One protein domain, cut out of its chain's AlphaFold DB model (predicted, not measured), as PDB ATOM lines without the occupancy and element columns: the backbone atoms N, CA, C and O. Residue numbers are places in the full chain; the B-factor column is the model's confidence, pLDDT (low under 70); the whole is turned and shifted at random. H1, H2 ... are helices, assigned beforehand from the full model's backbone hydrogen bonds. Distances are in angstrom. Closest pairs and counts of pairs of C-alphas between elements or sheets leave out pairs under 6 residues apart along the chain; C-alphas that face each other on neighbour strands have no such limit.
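This is residues 176 to 324 of the 329 residues of an uncharacterized protein of candidate division WWE3 bacterium RIFCSPLOWO2_01_FULL_41_18 (UniProt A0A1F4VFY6). Six helices stand in one up-and-down bundle, with H2 and H4 nearest its middle. H1, H2, H4, H5 and H6 follow one another round it in a ring of contacts, and H3 packs on H2 and H4 from outside that ring; residues 226 to 231 stick out at one end. The printed part has 149 residues with six named helices, H1 to H6 in chain order, and no named strand: all helix. It is compact, with a radius of gyration of the C-alphas of 14.8 A and spans of 44 by 32 by 28 A.

The longest helix, H2, is residues 202 to 226, 36.3 A from C-alpha 202 at (103.052, 58.650, 76.468) to C-alpha 226. H1 is residues 176 to 197, 31.7 A, beginning at C-alpha 176 (82.611, 86.982, 73.850). H3 is residues 233 to 251, 26.7 A; H4, residues 257 to 274, 25.7 A; H5, residues 282 to 297, 22.7 A. H6 is residues 302 to 324, 31.5 A, ending at C-alpha 324 (95.117, 86.810, 68.978).

H2 and H4, the hubs, touch at Phe 213 and Leu 267, their closest C-alphas, 7.1 A apart, and run the same way at a shallow tilt of 24 degrees. H3 touches H2 at Ser 210 and Ala 246, closest C-alphas 5.0 A apart, opposite ways. H1 touches H6, with the C-alphas of Ala 193 and Ala 310 closest at 4.2 A. H2 and H6 are near each other; H1 and H4 are apart. In H1 to H6 every O i to N i+4 pair is within hydrogen-bond range.

The C-alphas farthest apart, of Pro 230 and Ser 301, are 44.8 A apart. The printed part has no cut and no long link. Mean pLDDT of the printed part is 76.5; 26 residues are under 70, among them 176 to 187 and 226 to 231.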
ATOM      1  N   GLU A 176      82.217  87.195  72.448       51.12
ATOM      2  CA  GLU A 176      82.611  86.982  73.850       51.12
ATOM      3  C   GLU A 176      82.754  85.494  74.190       51.12
ATOM      4  O   GLU A 176      83.796  85.094  74.703       51.12
ATOM      5  N   LEU A 177      81.794  84.653  73.779       50.97
ATOM      6  CA  LEU A 177      81.922  83.191  73.857       50.97
ATOM      7  C   LEU A 177      83.141  82.678  73.079       50.97
ATOM      8  O   LEU A 177      83.820  81.765  73.539       50.97
ATOM      9  N   MET A 178      83.453  83.283  71.929       53.78
ATOM     10  CA  MET A 178      84.628  82.919  71.138       53.78
ATOM     11  C   MET A 178      85.933  83.390  71.753       53.78
ATOM     12  O   MET A 178      86.865  82.602  71.820       53.78
ATOM     13  N   GLN A 179      86.002  84.619  72.264       57.75
ATOM     14  CA  GLN A 179      87.173  85.089  73.002       57.75
ATOM     15  C   GLN A 179      87.387  84.282  74.280       57.75
ATOM     16  O   GLN A 179      88.526  84.019  74.652       57.75
ATOM     17  N   GLU A 180      86.316  83.865  74.953       58.91
ATOM     18  CA  GLU A 180      86.402  82.984  76.110       58.91
ATOM     19  C   GLU A 180      86.859  81.579  75.702       58.91
ATOM     20  O   GLU A 180      87.774  81.036  76.322       58.91
ATOM     21  N   TYR A 181      86.306  81.009  74.628       57.38
ATOM     22  CA  TYR A 181      86.750  79.729  74.074       57.38
ATOM     23  C   TYR A 181      88.215  79.791  73.615       57.38
ATOM     24  O   TYR A 181      88.992  78.885  73.910       57.38
ATOM     25  N   PHE A 182      88.630  80.890  72.986       64.38
ATOM     26  CA  PHE A 182      90.002  81.161  72.574       64.38
ATOM     27  C   PHE A 182      90.937  81.316  73.773       64.38
ATOM     28  O   PHE A 182      91.980  80.674  73.812       64.38
ATOM     29  N   ARG A 183      90.555  82.080  74.805       67.88
ATOM     30  CA  ARG A 183      91.317  82.203  76.063       67.88
ATOM     31  C   ARG A 183      91.444  80.871  76.796       67.88
ATOM     32  O   ARG A 183      92.505  80.580  77.349       67.88
ATOM     33  N   ARG A 184      90.389  80.050  76.797       60.72
ATOM     34  CA  ARG A 184      90.421  78.682  77.337       60.72
ATOM     35  C   ARG A 184      91.347  77.790  76.508       60.72
ATOM     36  O   ARG A 184      92.137  77.064  77.098       60.72
ATOM     37  N   SER A 185      91.296  77.888  75.178       47.09
ATOM     38  CA  SER A 185      92.197  77.178  74.260       47.09
ATOM     39  C   SER A 185      93.661  77.567  74.503       47.09
ATOM     40  O   SER A 185      94.482  76.697  74.754       47.09
ATOM     41  N   LEU A 186      93.958  78.866  74.592       66.31
ATOM     42  CA  LEU A 186      95.265  79.426  74.952       66.31
ATOM     43  C   LEU A 186      95.792  78.894  76.288       66.31
ATOM     44  O   LEU A 186      96.907  78.383  76.374       66.31
ATOM     45  N   SER A 187      94.980  79.004  77.341       66.31
ATOM     46  CA  SER A 187      95.356  78.540  78.683       66.31
ATOM     47  C   SER A 187      95.640  77.036  78.687       66.31
ATOM     48  O   SER A 187      96.559  76.573  79.360       66.31
ATOM     49  N   PHE A 188      94.885  76.278  77.888       71.00
ATOM     50  CA  PHE A 188      95.085  74.849  77.697       71.00
ATOM     51  C   PHE A 188      96.381  74.538  76.931       71.00
ATOM     52  O   PHE A 188      97.135  73.675  77.364       71.00
ATOM     53  N   THR A 189      96.710  75.273  75.864       71.56
ATOM     54  CA  THR A 189      97.984  75.142  75.124       71.56
ATOM     55  C   THR A 189      99.198  75.316  76.047       71.56
ATOM     56  O   THR A 189     100.136  74.520  75.990       71.56
ATOM     57  N   TYR A 190      99.166  76.307  76.945       72.88
ATOM     58  CA  TYR A 190     100.218  76.506  77.948       72.88
ATOM     59  C   TYR A 190     100.290  75.352  78.961       72.88
ATOM     60  O   TYR A 190     101.374  74.841  79.250       72.88
ATOM     61  N   MET A 191      99.135  74.901  79.465       72.06
ATOM     62  CA  MET A 191      99.049  73.761  80.384       72.06
ATOM     63  C   MET A 191      99.640  72.489  79.764       72.06
ATOM     64  O   MET A 191     100.360  71.760  80.440       72.06
ATOM     65  N   VAL A 192      99.376  72.243  78.479       73.62
ATOM     66  CA  VAL A 192      99.902  71.094  77.729       73.62
ATOM     67  C   VAL A 192     101.427  71.167  77.638       73.62
ATOM     68  O   VAL A 192     102.093  70.169  77.899       73.62
ATOM     69  N   ALA A 193     102.002  72.340  77.360       70.06
ATOM     70  CA  ALA A 193     103.454  72.518  77.343       70.06
ATOM     71  C   ALA A 193     104.109  72.202  78.703       70.06
ATOM     72  O   ALA A 193     105.121  71.500  78.752       70.06
ATOM     73  N   ASP A 194     103.532  72.686  79.808       70.19
ATOM     74  CA  ASP A 194     104.023  72.402  81.165       70.19
ATOM     75  C   ASP A 194     103.851  70.925  81.546       70.19
ATOM     76  O   ASP A 194     104.742  70.312  82.137       70.19
ATOM     77  N   LEU A 195     102.727  70.325  81.154       74.12
ATOM     78  CA  LEU A 195     102.446  68.922  81.407       74.12
ATOM     79  C   LEU A 195     103.429  68.020  80.660       74.12
ATOM     80  O   LEU A 195     104.008  67.151  81.291       74.12
ATOM     81  N   ILE A 196     103.710  68.262  79.377       76.81
ATOM     82  CA  ILE A 196     104.690  67.469  78.612       76.81
ATOM     83  C   ILE A 196     106.095  67.558  79.236       76.81
ATOM     84  O   ILE A 196     106.806  66.555  79.301       76.81
ATOM     85  N   ARG A 197     106.493  68.726  79.767       77.00
ATOM     86  CA  ARG A 197     107.781  68.896  80.478       77.00
ATOM     87  C   ARG A 197     107.888  68.068  81.756       77.00
ATOM     88  O   ARG A 197     109.000  67.755  82.169       77.00
ATOM     89  N   LYS A 198     106.759  67.730  82.381       76.88
ATOM     90  CA  LYS A 198     106.692  66.897  83.592       76.88
ATOM     91  C   LYS A 198     106.753  65.395  83.297       76.88
ATOM     92  O   LYS A 198     106.616  64.607  84.226       76.88
ATOM     93  N   GLU A 199     106.976  65.015  82.037       69.50
ATOM     94  CA  GLU A 199     107.163  63.629  81.581       69.50
ATOM     95  C   GLU A 199     106.019  62.668  81.976       69.50
ATOM     96  O   GLU A 199     106.260  61.621  82.580       69.50
ATOM     97  N   PRO A 200     104.753  62.991  81.657       64.12
ATOM     98  CA  PRO A 200     103.636  62.089  81.876       64.12
ATOM     99  C   PRO A 200     103.730  60.893  80.923       64.12
ATOM    100  O   PRO A 200     104.471  60.907  79.939       64.12
ATOM    101  N   ASP A 201     102.927  59.865  81.200       76.19
ATOM    102  CA  ASP A 201     102.795  58.699  80.324       76.19
ATOM    103  C   ASP A 201     102.559  59.132  78.860       76.19
ATOM    104  O   ASP A 201     101.869  60.120  78.582       76.19
ATOM    105  N   ILE A 202     103.131  58.391  77.912       75.81
ATOM    106  CA  ILE A 202     103.052  58.650  76.468       75.81
ATOM    107  C   ILE A 202     101.587  58.762  76.033       75.81
ATOM    108  O   ILE A 202     101.232  59.664  75.278       75.81
ATOM    109  N   LYS A 203     100.707  57.924  76.592       75.12
ATOM    110  CA  LYS A 203      99.257  57.962  76.336       75.12
ATOM    111  C   LYS A 203      98.640  59.306  76.717       75.12
ATOM    112  O   LYS A 203      97.849  59.884  75.975       75.12
ATOM    113  N   VAL A 204      99.033  59.809  77.882       71.81
ATOM    114  CA  VAL A 204      98.563  61.080  78.429       71.81
ATOM    115  C   VAL A 204      99.106  62.232  77.578       71.81
ATOM    116  O   VAL A 204      98.347  63.114  77.185       71.81
ATOM    117  N   THR A 205     100.382  62.174  77.201       75.00
ATOM    118  CA  THR A 205     101.015  63.124  76.274       75.00
ATOM    119  C   THR A 205     100.275  63.184  74.933       75.00
ATOM    120  O   THR A 205      99.886  64.266  74.491       75.00
ATOM    121  N   ASN A 206     100.005  62.027  74.322       76.31
ATOM    122  CA  ASN A 206      99.305  61.923  73.043       76.31
ATOM    123  C   ASN A 206      97.878  62.485  73.123       76.31
ATOM    124  O   ASN A 206      97.444  63.197  72.216       76.31
ATOM    125  N   TYR A 207      97.162  62.219  74.220       77.88
ATOM    126  CA  TYR A 207      95.827  62.770  74.457       77.88
ATOM    127  C   TYR A 207      95.844  64.306  74.498       77.88
ATOM    128  O   TYR A 207      95.096  64.960  73.771       77.88
ATOM    129  N   TYR A 208      96.733  64.890  75.303       74.38
ATOM    130  CA  TYR A 208      96.784  66.338  75.512       74.38
ATOM    131  C   TYR A 208      97.254  67.114  74.275       74.38
ATOM    132  O   TYR A 208      96.702  68.175  73.982       74.38
ATOM    133  N   ILE A 209      98.218  66.577  73.520       78.56
ATOM    134  CA  ILE A 209      98.658  67.168  72.244       78.56
ATOM    135  C   ILE A 209      97.495  67.198  71.242       78.56
ATOM    136  O   ILE A 209      97.234  68.228  70.617       78.56
ATOM    137  N   SER A 210      96.763  66.091  71.129       80.62
ATOM    138  CA  SER A 210      95.615  65.962  70.225       80.62
ATOM    139  C   SER A 210      94.473  66.910  70.582       80.62
ATOM    140  O   SER A 210      93.929  67.577  69.699       80.62
ATOM    141  N   ASP A 211      94.132  67.019  71.871       75.19
ATOM    142  CA  ASP A 211      93.096  67.948  72.343       75.19
ATOM    143  C   ASP A 211      93.504  69.407  72.075       75.19
ATOM    144  O   ASP A 211      92.698  70.219  71.616       75.19
ATOM    145  N   ALA A 212      94.784  69.741  72.272       78.88
ATOM    146  CA  ALA A 212      95.289  71.085  72.021       78.88
ATOM    147  C   ALA A 212      95.167  71.466  70.540       78.88
ATOM    148  O   ALA A 212      94.640  72.536  70.225       78.88
ATOM    149  N   PHE A 213      95.580  70.581  69.628       84.56
ATOM    150  CA  PHE A 213      95.413  70.808  68.193       84.56
ATOM    151  C   PHE A 213      93.945  70.909  67.786       84.56
ATOM    152  O   PHE A 213      93.590  71.840  67.065       84.56
ATOM    153  N   SER A 214      93.076  70.022  68.282       82.94
ATOM    154  CA  SER A 214      91.644  70.078  67.964       82.94
ATOM    155  C   SER A 214      91.026  71.421  68.368       82.94
ATOM    156  O   SER A 214      90.319  72.055  67.580       82.94
ATOM    157  N   ARG A 215      91.350  71.927  69.563       80.75
ATOM    158  CA  ARG A 215      90.880  73.238  70.038       80.75
ATOM    159  C   ARG A 215      91.419  74.391  69.196       80.75
ATOM    160  O   ARG A 215      90.650  75.286  68.848       80.75
ATOM    161  N   ILE A 216      92.705  74.369  68.840       85.06
ATOM    162  CA  ILE A 216      93.324  75.382  67.969       85.06
ATOM    163  C   ILE A 216      92.652  75.391  66.587       85.06
ATOM    164  O   ILE A 216      92.277  76.454  66.094       85.06
ATOM    165  N   PHE A 217      92.435  74.224  65.979       87.06
ATOM    166  CA  PHE A 217      91.799  74.116  64.665       87.06
ATOM    167  C   PHE A 217      90.324  74.507  64.682       87.06
ATOM    168  O   PHE A 217      89.863  75.171  63.756       87.06
ATOM    169  N   ASN A 218      89.589  74.191  65.749       81.94
ATOM    170  CA  ASN A 218      88.212  74.659  65.913       81.94
ATOM    171  C   ASN A 218      88.135  76.193  65.995       81.94
ATOM    172  O   ASN A 218      87.270  76.791  65.352       81.94
ATOM    173  N   VAL A 219      89.062  76.836  66.719       81.00
ATOM    174  CA  VAL A 219      89.189  78.306  66.730       81.00
ATOM    175  C   VAL A 219      89.483  78.828  65.322       81.00
ATOM    176  O   VAL A 219      88.779  79.722  64.851       81.00
ATOM    177  N   ALA A 220      90.484  78.264  64.637       82.50
ATOM    178  CA  ALA A 220      90.889  78.701  63.301       82.50
ATOM    179  C   ALA A 220      89.742  78.573  62.285       82.50
ATOM    180  O   ALA A 220      89.436  79.524  61.567       82.50
ATOM    181  N   LYS A 221      89.040  77.433  62.276       84.00
ATOM    182  CA  LYS A 221      87.853  77.198  61.443       84.00
ATOM    183  C   LYS A 221      86.802  78.277  61.672       84.00
ATOM    184  O   LYS A 221      86.314  78.878  60.717       84.00
ATOM    185  N   HIS A 222      86.456  78.525  62.932       75.38
ATOM    186  CA  HIS A 222      85.425  79.496  63.273       75.38
ATOM    187  C   HIS A 222      85.825  80.923  62.862       75.38
ATOM    188  O   HIS A 222      85.001  81.662  62.322       75.38
ATOM    189  N   HIS A 223      87.096  81.295  63.045       78.00
ATOM    190  CA  HIS A 223      87.623  82.585  62.599       78.00
ATOM    191  C   HIS A 223      87.481  82.775  61.078       78.00
ATOM    192  O   HIS A 223      87.036  83.830  60.617       78.00
ATOM    193  N   LEU A 224      87.804  81.744  60.292       76.50
ATOM    194  CA  LEU A 224      87.756  81.805  58.829       76.50
ATOM    195  C   LEU A 224      86.331  81.810  58.273       76.50
ATOM    196  O   LEU A 224      86.045  82.579  57.353       76.50
ATOM    197  N   VAL A 225      85.422  81.024  58.857       74.88
ATOM    198  CA  VAL A 225      83.997  81.020  58.482       74.88
ATOM    199  C   VAL A 225      83.368  82.395  58.733       74.88
ATOM    200  O   VAL A 225      82.674  82.930  57.867       74.88
ATOM    201  N   ASN A 226      83.673  83.019  59.874       68.38
ATOM    202  CA  ASN A 226      83.097  84.314  60.242       68.38
ATOM    203  C   ASN A 226      83.642  85.499  59.438       68.38
ATOM    204  O   ASN A 226      82.979  86.534  59.356       68.38
ATOM    205  N   ARG A 227      84.827  85.381  58.826       64.81
ATOM    206  CA  ARG A 227      85.387  86.440  57.972       64.81
ATOM    207  C   ARG A 227      84.740  86.531  56.582       64.81
ATOM    208  O   ARG A 227      85.072  87.473  55.867       64.81
ATOM    209  N   ALA A 228      83.820  85.626  56.218       52.12
ATOM    210  CA  ALA A 228      82.942  85.690  55.036       52.12
ATOM    211  C   ALA A 228      83.616  86.187  53.737       52.12
ATOM    212  O   ALA A 228      83.039  86.962  52.971       52.12
ATOM    213  N   LYS A 229      84.861  85.770  53.482       56.44
ATOM    214  CA  LYS A 229      85.573  86.096  52.243       56.44
ATOM    215  C   LYS A 229      85.424  84.930  51.253       56.44
ATOM    216  O   LYS A 229      85.729  83.795  51.623       56.44
ATOM    217  N   PRO A 230      84.990  85.167  50.003       51.44
ATOM    218  CA  PRO A 230      85.012  84.132  48.973       51.44
ATOM    219  C   PRO A 230      86.461  83.676  48.730       51.44
ATOM    220  O   PRO A 230      87.345  84.512  48.544       51.44
ATOM    221  N   GLY A 231      86.705  82.360  48.792       64.19
ATOM    222  CA  GLY A 231      88.034  81.740  48.635       64.19
ATOM    223  C   GLY A 231      88.577  80.971  49.851       64.19
ATOM    224  O   GLY A 231      89.611  80.324  49.730       64.19
ATOM    225  N   PHE A 232      87.899  80.991  51.008       70.75
ATOM    226  CA  PHE A 232      88.339  80.271  52.221       70.75
ATOM    227  C   PHE A 232      87.703  78.884  52.417       70.75
ATOM    228  O   PHE A 232      88.068  78.177  53.351       70.75
ATOM    229  N   GLU A 233      86.787  78.461  51.541       72.56
ATOM    230  CA  GLU A 233      86.081  77.173  51.655       72.56
ATOM    231  C   GLU A 233      87.029  75.967  51.614       72.56
ATOM    232  O   GLU A 233      86.862  75.016  52.376       72.56
ATOM    233  N   GLU A 234      88.053  76.018  50.761       77.62
ATOM    234  CA  GLU A 234      89.067  74.966  50.648       77.62
ATOM    235  C   GLU A 234      89.921  74.869  51.920       77.62
ATOM    236  O   GLU A 234      90.140  73.777  52.437       77.62
ATOM    237  N   LYS A 235      90.298  76.013  52.504       79.12
ATOM    238  CA  LYS A 235      91.019  76.052  53.785       79.12
ATOM    239  C   LYS A 235      90.179  75.538  54.949       79.12
ATOM    240  O   LYS A 235      90.702  74.869  55.830       79.12
ATOM    241  N   VAL A 236      88.881  75.847  54.973       80.31
ATOM    242  CA  VAL A 236      87.974  75.323  56.006       80.31
ATOM    243  C   VAL A 236      87.907  73.797  55.931       80.31
ATOM    244  O   VAL A 236      87.961  73.155  56.978       80.31
ATOM    245  N   LYS A 237      87.880  73.215  54.724       83.44
ATOM    246  CA  LYS A 237      87.958  71.758  54.536       83.44
ATOM    247  C   LYS A 237      89.303  71.179  54.985       83.44
ATOM    248  O   LYS A 237      89.299  70.188  55.705       83.44
ATOM    249  N   GLU A 238      90.430  71.819  54.653       84.56
ATOM    250  CA  GLU A 238      91.763  71.392  55.131       84.56
ATOM    251  C   GLU A 238      91.816  71.374  56.672       84.56
ATOM    252  O   GLU A 238      92.309  70.423  57.274       84.56
ATOM    253  N   ILE A 239      91.226  72.373  57.340       85.31
ATOM    254  CA  ILE A 239      91.136  72.410  58.810       85.31
ATOM    255  C   ILE A 239      90.228  71.304  59.358       85.31
ATOM    256  O   ILE A 239      90.526  70.735  60.408       85.31
ATOM    257  N   GLU A 240      89.117  70.994  58.690       85.69
ATOM    258  CA  GLU A 240      88.232  69.895  59.092       85.69
ATOM    259  C   GLU A 240      88.932  68.536  59.016       85.69
ATOM    260  O   GLU A 240      88.762  67.719  59.923       85.69
ATOM    261  N   GLU A 241      89.748  68.314  57.985       87.25
ATOM    262  CA  GLU A 241      90.564  67.107  57.841       87.25
ATOM    263  C   GLU A 241      91.631  67.018  58.940       87.25
ATOM    264  O   GLU A 241      91.691  66.012  59.648       87.25
ATOM    265  N   LEU A 242      92.380  68.098  59.190       88.12
ATOM    266  CA  LEU A 242      93.360  68.158  60.286       88.12
ATOM    267  C   LEU A 242      92.712  67.919  61.658       88.12
ATOM    268  O   LEU A 242      93.261  67.228  62.517       88.12
ATOM    269  N   ASN A 243      91.517  68.465  61.880       85.94
ATOM    270  CA  ASN A 243      90.782  68.261  63.124       85.94
ATOM    271  C   ASN A 243      90.289  66.815  63.264       85.94
ATOM    272  O   ASN A 243      90.319  66.256  64.358       85.94
ATOM    273  N   LYS A 244      89.876  66.177  62.163       87.00
ATOM    274  CA  LYS A 244      89.512  64.756  62.150       87.00
ATOM    275  C   LYS A 244      90.709  63.875  62.511       87.00
ATOM    276  O   LYS A 244      90.548  62.954  63.311       87.00
ATOM    277  N   ASP A 245      91.892  64.193  61.996       85.62
ATOM    278  CA  ASP A 245      93.130  63.480  62.320       85.62
ATOM    279  C   ASP A 245      93.518  63.649  63.796       85.62
ATOM    280  O   ASP A 245      93.863  62.669  64.463       85.62
ATOM    281  N   ALA A 246      93.383  64.861  64.346       83.44
ATOM    282  CA  ALA A 246      93.581  65.116  65.773       83.44
ATOM    283  C   ALA A 246      92.588  64.317  66.641       83.44
ATOM    284  O   ALA A 246      92.981  63.673  67.616       83.44
ATOM    285  N   LEU A 247      91.306  64.289  66.267       82.38
ATOM    286  CA  LEU A 247      90.271  63.525  66.975       82.38
ATOM    287  C   LEU A 247      90.475  62.005  66.872       82.38
ATOM    288  O   LEU A 247      90.140  61.273  67.808       82.38
ATOM    289  N   ALA A 248      91.046  61.511  65.772       83.19
ATOM    290  CA  ALA A 248      91.400  60.102  65.619       83.19
ATOM    291  C   ALA A 248      92.495  59.673  66.611       83.19
ATOM    292  O   ALA A 248      92.439  58.570  67.149       83.19
ATOM    293  N   VAL A 249      93.470  60.544  66.894       83.50
ATOM    294  CA  VAL A 249      94.465  60.296  67.952       83.50
ATOM    295  C   VAL A 249      93.818  60.413  69.337       83.50
ATOM    296  O   VAL A 249      94.058  59.577  70.201       83.50
ATOM    297  N   LEU A 250      92.966  61.424  69.546       77.69
ATOM    298  CA  LEU A 250      92.288  61.672  70.825       77.69
ATOM    299  C   LEU A 250      91.422  60.480  71.262       77.69
ATOM    300  O   LEU A 250      91.396  60.121  72.436       77.69
ATOM    301  N   SER A 251      90.701  59.884  70.311       77.62
ATOM    302  CA  SER A 251      89.805  58.745  70.544       77.62
ATOM    303  C   SER A 251      90.542  57.419  70.747       77.62
ATOM    304  O   SER A 251      89.986  56.518  71.373       77.62
ATOM    305  N   ASN A 252      91.786  57.302  70.272       80.88
ATOM    306  CA  ASN A 252      92.644  56.145  70.512       80.88
ATOM    307  C   ASN A 252      94.116  56.564  70.729       80.88
ATOM    308  O   ASN A 252      94.944  56.431  69.820       80.88
ATOM    309  N   PRO A 253      94.468  57.047  71.934       72.62
ATOM    310  CA  PRO A 253      95.809  57.552  72.229       72.62
ATOM    311  C   PRO A 253      96.872  56.447  72.366       72.62
ATOM    312  O   PRO A 253      98.058  56.765  72.458       72.62
ATOM    313  N   GLU A 254      96.464  55.170  72.381       73.50
ATOM    314  CA  GLU A 254      97.337  53.986  72.514       73.50
ATOM    315  C   GLU A 254      97.759  53.370  71.173       73.50
ATOM    316  O   GLU A 254      98.380  52.307  71.141       73.50
ATOM    317  N   ARG A 255      97.389  54.006  70.061       80.38
ATOM    318  CA  ARG A 255      97.782  53.569  68.720       80.38
ATOM    319  C   ARG A 255      99.304  53.641  68.523       80.38
ATOM    320  O   ARG A 255     100.021  54.232  69.329       80.38
ATOM    321  N   ASP A 256      99.781  53.045  67.434       83.88
ATOM    322  CA  ASP A 256     101.208  52.960  67.125       83.88
ATOM    323  C   ASP A 256     101.901  54.334  67.191       83.88
ATOM    324  O   ASP A 256     101.441  55.314  66.601       83.88
ATOM    325  N   GLN A 257     103.006  54.421  67.938       79.31
ATOM    326  CA  GLN A 257     103.628  55.708  68.251       79.31
ATOM    327  C   GLN A 257     104.273  56.361  67.024       79.31
ATOM    328  O   GLN A 257     104.300  57.591  66.935       79.31
ATOM    329  N   ASP A 258     104.743  55.577  66.050       80.69
ATOM    330  CA  ASP A 258     105.263  56.126  64.798       80.69
ATOM    331  C   ASP A 258     104.128  56.729  63.957       80.69
ATOM    332  O   ASP A 258     104.308  57.774  63.325       80.69
ATOM    333  N   GLU A 259     102.936  56.128  63.990       83.25
ATOM    334  CA  GLU A 259     101.722  56.694  63.393       83.25
ATOM    335  C   GLU A 259     101.251  57.966  64.124       83.25
ATOM    336  O   GLU A 259     100.910  58.960  63.479       83.25
ATOM    337  N   VAL A 260     101.284  57.988  65.462       82.44
ATOM    338  CA  VAL A 260     101.007  59.199  66.263       82.44
ATOM    339  C   VAL A 260     101.958  60.334  65.897       82.44
ATOM    340  O   VAL A 260     101.501  61.434  65.585       82.44
ATOM    341  N   ASN A 261     103.264  60.065  65.882       81.31
ATOM    342  CA  ASN A 261     104.284  61.066  65.584       81.31
ATOM    343  C   ASN A 261     104.119  61.638  64.169       81.31
ATOM    344  O   ASN A 261     104.231  62.852  63.987       81.31
ATOM    345  N   LYS A 262     103.792  60.793  63.180       85.00
ATOM    346  CA  LYS A 262     103.476  61.240  61.813       85.00
ATOM    347  C   LYS A 262     102.251  62.143  61.781       85.00
ATOM    348  O   LYS A 262     102.303  63.195  61.153       85.00
ATOM    349  N   THR A 263     101.171  61.769  62.467       86.12
ATOM    350  CA  THR A 263      99.983  62.627  62.540       86.12
ATOM    351  C   THR A 263     100.316  63.962  63.188       86.12
ATOM    352  O   THR A 263      99.985  64.990  62.614       86.12
ATOM    353  N   PHE A 264     101.020  63.991  64.320       86.19
ATOM    354  CA  PHE A 264     101.389  65.248  64.981       86.19
ATOM    355  C   PHE A 264     102.255  66.154  64.112       86.19
ATOM    356  O   PHE A 264     102.037  67.367  64.103       86.19
ATOM    357  N   LEU A 265     103.168  65.584  63.328       85.62
ATOM    358  CA  LEU A 265     103.922  66.343  62.340       85.62
ATOM    359  C   LEU A 265     103.000  66.944  61.265       85.62
ATOM    360  O   LEU A 265     103.106  68.134  60.965       85.62
ATOM    361  N   THR A 266     102.044  66.171  60.742       87.38
ATOM    362  CA  THR A 266     101.021  66.679  59.811       87.38
ATOM    363  C   THR A 266     100.205  67.815  60.432       87.38
ATOM    364  O   THR A 266      99.993  68.835  59.775       87.38
ATOM    365  N   LEU A 267      99.801  67.696  61.702       88.25
ATOM    366  CA  LEU A 267      99.073  68.753  62.415       88.25
ATOM    367  C   LEU A 267      99.927  70.021  62.567       88.25
ATOM    368  O   LEU A 267      99.426  71.122  62.349       88.25
ATOM    369  N   LEU A 268     101.220  69.893  62.873       86.81
ATOM    370  CA  LEU A 268     102.143  71.030  62.967       86.81
ATOM    371  C   LEU A 268     102.340  71.745  61.628       86.81
ATOM    372  O   LEU A 268     102.284  72.976  61.565       86.81
ATOM    373  N   LEU A 269     102.535  70.984  60.552       85.50
ATOM    374  CA  LEU A 269     102.662  71.529  59.201       85.50
ATOM    375  C   LEU A 269     101.357  72.189  58.739       85.50
ATOM    376  O   LEU A 269     101.387  73.263  58.136       85.50
ATOM    377  N   GLY A 270     100.212  71.587  59.069       84.88
ATOM    378  CA  GLY A 270      98.889  72.162  58.846       84.88
ATOM    379  C   GLY A 270      98.712  73.482  59.593       84.88
ATOM    380  O   GLY A 270      98.397  74.498  58.980       84.88
ATOM    381  N   PHE A 271      99.018  73.510  60.893       85.12
ATOM    382  CA  PHE A 271      98.996  74.729  61.702       85.12
ATOM    383  C   PHE A 271      99.868  75.831  61.091       85.12
ATOM    384  O   PHE A 271      99.392  76.951  60.927       85.12
ATOM    385  N   LYS A 272     101.095  75.511  60.661       84.12
ATOM    386  CA  LYS A 272     102.001  76.459  59.993       84.12
ATOM    387  C   LYS A 272     101.365  77.113  58.762       84.12
ATOM    388  O   LYS A 272     101.458  78.330  58.612       84.12
ATOM    389  N   LYS A 273     100.717  76.339  57.886       83.62
ATOM    390  CA  LYS A 273     100.063  76.873  56.673       83.62
ATOM    391  C   LYS A 273      98.920  77.846  56.980       83.62
ATOM    392  O   LYS A 273      98.581  78.676  56.135       83.62
ATOM    393  N   LEU A 274      98.327  77.748  58.168       81.06
ATOM    394  CA  LEU A 274      97.237  78.617  58.609       81.06
ATOM    395  C   LEU A 274      97.726  79.959  59.164       81.06
ATOM    396  O   LEU A 274      96.905  80.858  59.332       81.06
ATOM    397  N   LEU A 275      99.024  80.120  59.439       81.81
ATOM    398  CA  LEU A 275      99.569  81.335  60.047       81.81
ATOM    399  C   LEU A 275      99.844  82.436  59.025       81.81
ATOM    400  O   LEU A 275     100.443  82.213  57.973       81.81
ATOM    401  N   ASN A 276      99.492  83.668  59.385       72.25
ATOM    402  CA  ASN A 276      99.803  84.855  58.605       72.25
ATOM    403  C   ASN A 276     101.233  85.322  58.888       72.25
ATOM    404  O   ASN A 276     101.557  85.794  59.977       72.25
ATOM    405  N   THR A 277     102.099  85.223  57.882       63.06
ATOM    406  CA  THR A 277     103.536  85.515  57.994       63.06
ATOM    407  C   THR A 277     103.882  87.009  58.031       63.06
ATOM    408  O   THR A 277     105.051  87.354  58.181       63.06
ATOM    409  N   LYS A 278     102.900  87.921  57.942       61.03
ATOM    410  CA  LYS A 278     103.121  89.385  57.980       61.03
ATOM    411  C   LYS A 278     103.156  89.999  59.392       61.03
ATOM    412  O   LYS A 278     103.136  91.221  59.522       61.03
ATOM    413  N   ASN A 279     103.204  89.173  60.434       60.62
ATOM    414  CA  ASN A 279     102.853  89.563  61.800       60.62
ATOM    415  C   ASN A 279     104.063  89.787  62.737       60.62
ATOM    416  O   ASN A 279     105.190  89.381  62.439       60.62
ATOM    417  N   LYS A 280     103.833  90.435  63.893       65.12
ATOM    418  CA  LYS A 280     104.870  90.797  64.892       65.12
ATOM    419  C   LYS A 280     105.614  89.571  65.443       65.12
ATOM    420  O   LYS A 280     106.767  89.676  65.855       65.12
ATOM    421  N   SER A 281     104.977  88.406  65.384       75.44
ATOM    422  CA  SER A 281     105.483  87.118  65.862       75.44
ATOM    423  C   SER A 281     106.346  86.347  64.857       75.44
ATOM    424  O   SER A 281     106.689  85.195  65.120       75.44
ATOM    425  N   ALA A 282     106.761  86.954  63.736       77.12
ATOM    426  CA  ALA A 282     107.569  86.297  62.697       77.12
ATOM    427  C   ALA A 282     108.810  85.563  63.247       77.12
ATOM    428  O   ALA A 282     109.113  84.444  62.836       77.12
ATOM    429  N   ARG A 283     109.495  86.147  64.240       80.31
ATOM    430  CA  ARG A 283     110.645  85.508  64.897       80.31
ATOM    431  C   ARG A 283     110.252  84.243  65.670       80.31
ATOM    432  O   ARG A 283     110.962  83.246  65.600       80.31
ATOM    433  N   LYS A 284     109.121  84.253  66.378       81.00
ATOM    434  CA  LYS A 284     108.624  83.082  67.121       81.00
ATOM    435  C   LYS A 284     108.164  81.979  66.168       81.00
ATOM    436  O   LYS A 284     108.477  80.818  66.399       81.00
ATOM    437  N   ILE A 285     107.523  82.354  65.060       81.81
ATOM    438  CA  ILE A 285     107.164  81.427  63.977       81.81
ATOM    439  C   ILE A 285     108.425  80.749  63.424       81.81
ATOM    440  O   ILE A 285     108.442  79.530  63.312       81.81
ATOM    441  N   SER A 286     109.513  81.495  63.193       83.25
ATOM    442  CA  SER A 286     110.777  80.896  62.732       83.25
ATOM    443  C   SER A 286     111.381  79.895  63.726       83.25
ATOM    444  O   SER A 286     111.974  78.902  63.317       83.25
ATOM    445  N   TYR A 287     111.190  80.092  65.037       84.00
ATOM    446  CA  TYR A 287     111.613  79.108  66.040       84.00
ATOM    447  C   TYR A 287     110.745  77.848  66.022       84.00
ATOM    448  O   TYR A 287     111.280  76.749  66.146       84.00
ATOM    449  N   VAL A 288     109.433  77.983  65.798       83.50
ATOM    450  CA  VAL A 288     108.551  76.826  65.578       83.50
ATOM    451  C   VAL A 288     108.992  76.044  64.338       83.50
ATOM    452  O   VAL A 288     109.050  74.820  64.386       83.50
ATOM    453  N   GLU A 289     109.364  76.727  63.253       84.12
ATOM    454  CA  GLU A 289     109.867  76.080  62.035       84.12
ATOM    455  C   GLU A 289     111.155  75.292  62.280       84.12
ATOM    456  O   GLU A 289     111.260  74.155  61.834       84.12
ATOM    457  N   ILE A 290     112.104  75.860  63.029       85.00
ATOM    458  CA  ILE A 290     113.354  75.173  63.384       85.00
ATOM    459  C   ILE A 290     113.073  73.890  64.178       85.00
ATOM    460  O   ILE A 290     113.700  72.862  63.924       85.00
ATOM    461  N   GLU A 291     112.134  73.926  65.126       85.50
ATOM    462  CA  GLU A 291     111.783  72.741  65.916       85.50
ATOM    463  C   GLU A 291     111.037  71.681  65.092       85.50
ATOM    464  O   GLU A 291     111.307  70.490  65.263       85.50
ATOM    465  N   ILE A 292     110.164  72.086  64.160       84.38
ATOM    466  CA  ILE A 292     109.523  71.168  63.199       84.38
ATOM    467  C   ILE A 292     110.590  70.480  62.338       84.38
ATOM    468  O   ILE A 292     110.611  69.255  62.255       84.38
ATOM    469  N   ASP A 293     111.525  71.245  61.775       83.44
ATOM    470  CA  ASP A 293     112.641  70.720  60.983       83.44
ATOM    471  C   ASP A 293     113.490  69.707  61.771       83.44
ATOM    472  O   ASP A 293     113.955  68.704  61.218       83.44
ATOM    473  N   CYS A 294     113.700  69.950  63.069       82.75
ATOM    474  CA  CYS A 294     114.417  69.020  63.939       82.75
ATOM    475  C   CYS A 294     113.638  67.717  64.165       82.75
ATOM    476  O   CYS A 294     114.258  66.654  64.203       82.75
ATOM    477  N   LEU A 295     112.310  67.788  64.299       82.19
ATOM    478  CA  LEU A 295     111.443  66.614  64.435       82.19
ATOM    479  C   LEU A 295     111.404  65.763  63.154       82.19
ATOM    480  O   LEU A 295     111.282  64.545  63.246       82.19
ATOM    481  N   GLU A 296     111.540  66.374  61.973       78.62
ATOM    482  CA  GLU A 296     111.584  65.647  60.694       78.62
ATOM    483  C   GLU A 296     112.915  64.926  60.458       78.62
ATOM    484  O   GLU A 296     112.946  63.808  59.937       78.62
ATOM    485  N   LYS A 297     114.028  65.586  60.793       76.62
ATOM    486  CA  LYS A 297     115.373  65.156  60.379       76.62
ATOM    487  C   LYS A 297     116.056  64.241  61.392       76.62
ATOM    488  O   LYS A 297     116.890  63.425  60.994       76.62
ATOM    489  N   ASN A 298     115.718  64.349  62.678       74.00
ATOM    490  CA  ASN A 298     116.425  63.635  63.738       74.00
ATOM    491  C   ASN A 298     115.610  62.457  64.280       74.00
ATOM    492  O   ASN A 298     114.461  62.604  64.692       74.00
ATOM    493  N   LYS A 299     116.243  61.281  64.371       69.44
ATOM    494  CA  LYS A 299     115.724  60.149  65.156       69.44
ATOM    495  C   LYS A 299     116.115  60.323  66.620       69.44
ATOM    496  O   LYS A 299     117.007  59.646  67.129       69.44
ATOM    497  N   ASP A 300     115.474  61.291  67.255       70.81
ATOM    498  CA  ASP A 300     115.694  61.628  68.655       70.81
ATOM    499  C   ASP A 300     114.989  60.622  69.591       70.81
ATOM    500  O   ASP A 300     114.056  59.914  69.207       70.81
ATOM    501  N   SER A 301     115.439  60.534  70.848       72.12
ATOM    502  CA  SER A 301     114.741  59.723  71.853       72.12
ATOM    503  C   SER A 301     113.348  60.297  72.136       72.12
ATOM    504  O   SER A 301     113.123  61.500  72.007       72.12
ATOM    505  N   HIS A 302     112.415  59.456  72.592       67.94
ATOM    506  CA  HIS A 302     111.040  59.877  72.902       67.94
ATOM    507  C   HIS A 302     110.981  61.092  73.838       67.94
ATOM    508  O   HIS A 302     110.165  61.990  73.652       67.94
ATOM    509  N   ARG A 303     111.898  61.157  74.807       71.25
ATOM    510  CA  ARG A 303     112.017  62.278  75.744       71.25
ATOM    511  C   ARG A 303     112.376  63.590  75.045       71.25
ATOM    512  O   ARG A 303     111.817  64.634  75.361       71.25
ATOM    513  N   VAL A 304     113.303  63.539  74.093       77.38
ATOM    514  CA  VAL A 304     113.725  64.718  73.327       77.38
ATOM    515  C   VAL A 304     112.597  65.172  72.403       77.38
ATOM    516  O   VAL A 304     112.292  66.359  72.366       77.38
ATOM    517  N   ILE A 305     111.908  64.235  71.746       76.88
ATOM    518  CA  ILE A 305     110.720  64.520  70.927       76.88
ATOM    519  C   ILE A 305     109.636  65.220  71.764       76.88
ATOM    520  O   ILE A 305     109.128  66.267  71.365       76.88
ATOM    521  N   ALA A 306     109.333  64.704  72.959       72.38
ATOM    522  CA  ALA A 306     108.364  65.312  73.870       72.38
ATOM    523  C   ALA A 306     108.767  66.742  74.283       72.38
ATOM    524  O   ALA A 306     107.953  67.662  74.216       72.38
ATOM    525  N   LEU A 307     110.035  66.974  74.634       79.12
ATOM    526  CA  LEU A 307     110.535  68.311  74.986       79.12
ATOM    527  C   LEU A 307     110.448  69.308  73.820       79.12
ATOM    528  O   LEU A 307     110.156  70.489  74.042       79.12
ATOM    529  N   ARG A 308     110.654  68.847  72.583       83.88
ATOM    530  CA  ARG A 308     110.452  69.670  71.383       83.88
ATOM    531  C   ARG A 308     108.985  70.042  71.214       83.88
ATOM    532  O   ARG A 308     108.691  71.225  71.070       83.88
ATOM    533  N   TYR A 309     108.057  69.091  71.352       80.62
ATOM    534  CA  TYR A 309     106.621  69.402  71.357       80.62
ATOM    535  C   TYR A 309     106.254  70.400  72.457       80.62
ATOM    536  O   TYR A 309     105.572  71.381  72.175       80.62
ATOM    537  N   ALA A 310     106.755  70.231  73.681       77.38
ATOM    538  CA  ALA A 310     106.517  71.193  74.758       77.38
ATOM    539  C   ALA A 310     107.013  72.605  74.409       77.38
ATOM    540  O   ALA A 310     106.358  73.600  74.720       77.38
ATOM    541  N   THR A 311     108.171  72.700  73.757       83.44
ATOM    542  CA  THR A 311     108.746  73.973  73.303       83.44
ATOM    543  C   THR A 311     107.895  74.593  72.199       83.44
ATOM    544  O   THR A 311     107.575  75.778  72.269       83.44
ATOM    545  N   ILE A 312     107.442  73.786  71.239       84.69
ATOM    546  CA  ILE A 312     106.536  74.223  70.178       84.69
ATOM    547  C   ILE A 312     105.212  74.721  70.766       84.69
ATOM    548  O   ILE A 312     104.787  75.817  70.428       84.69
ATOM    549  N   PHE A 313     104.582  73.989  71.686       80.94
ATOM    550  CA  PHE A 313     103.326  74.415  72.312       80.94
ATOM    551  C   PHE A 313     103.480  75.697  73.144       80.94
ATOM    552  O   PHE A 313     102.587  76.544  73.117       80.94
ATOM    553  N   ALA A 314     104.617  75.893  73.819       76.56
ATOM    554  CA  ALA A 314     104.915  77.153  74.500       76.56
ATOM    555  C   ALA A 314     105.040  78.325  73.510       76.56
ATOM    556  O   ALA A 314     104.470  79.390  73.741       76.56
ATOM    557  N   LEU A 315     105.718  78.114  72.377       82.56
ATOM    558  CA  LEU A 315     105.821  79.118  71.316       82.56
ATOM    559  C   LEU A 315     104.462  79.396  70.660       82.56
ATOM    560  O   LEU A 315     104.131  80.555  70.442       82.56
ATOM    561  N   ILE A 316     103.651  78.366  70.393       84.25
ATOM    562  CA  ILE A 316     102.282  78.509  69.872       84.25
ATOM    563  C   ILE A 316     101.441  79.349  70.831       84.25
ATOM    564  O   ILE A 316     100.755  80.266  70.389       84.25
ATOM    565  N   TYR A 317     101.514  79.077  72.134       81.44
ATOM    566  CA  TYR A 317     100.822  79.868  73.146       81.44
ATOM    567  C   TYR A 317     101.219  81.347  73.082       81.44
ATOM    568  O   TYR A 317     100.346  82.205  72.979       81.44
ATOM    569  N   GLU A 318     102.519  81.645  73.086       78.25
ATOM    570  CA  GLU A 318     103.009  83.023  73.012       78.25
ATOM    571  C   GLU A 318     102.581  83.729  71.720       78.25
ATOM    572  O   GLU A 318     102.192  84.894  71.740       78.25
ATOM    573  N   ILE A 319     102.637  83.019  70.595       81.25
ATOM    574  CA  ILE A 319     102.222  83.517  69.284       81.25
ATOM    575  C   ILE A 319     100.725  83.871  69.292       81.25
ATOM    576  O   ILE A 319     100.333  84.958  68.866       81.25
ATOM    577  N   LEU A 320      99.880  82.968  69.797       79.38
ATOM    578  CA  LEU A 320      98.436  83.181  69.896       79.38
ATOM    579  C   LEU A 320      98.086  84.273  70.925       79.38
ATOM    580  O   LEU A 320      97.077  84.960  70.768       79.38
ATOM    581  N   GLN A 321      98.902  84.455  71.967       78.06
ATOM    582  CA  GLN A 321      98.739  85.522  72.955       78.06
ATOM    583  C   GLN A 321      99.058  86.904  72.365       78.06
ATOM    584  O   GLN A 321      98.322  87.856  72.632       78.06
ATOM    585  N   ASP A 322     100.125  87.009  71.569       76.06
ATOM    586  CA  ASP A 322     100.584  88.271  70.980       76.06
ATOM    587  C   ASP A 322      99.703  88.732  69.808       76.06
ATOM    588  O   ASP A 322      99.443  89.930  69.657       76.06
ATOM    589  N   GLU A 323      99.248  87.797  68.971       74.38
ATOM    590  CA  GLU A 323      98.519  88.099  67.727       74.38
ATOM    591  C   GLU A 323      96.999  87.907  67.841       74.38
ATOM    592  O   GLU A 323      96.241  88.418  67.014       74.38
ATOM    593  N   GLY A 324      96.526  87.172  68.851       74.69
ATOM    594  CA  GLY A 324      95.117  86.810  68.978       74.69
ATOM    595  C   GLY A 324      94.620  85.935  67.821       74.69
ATOM    596  O   GLY A 324      95.373  85.181  67.209       74.69
TER     597      GLY A 324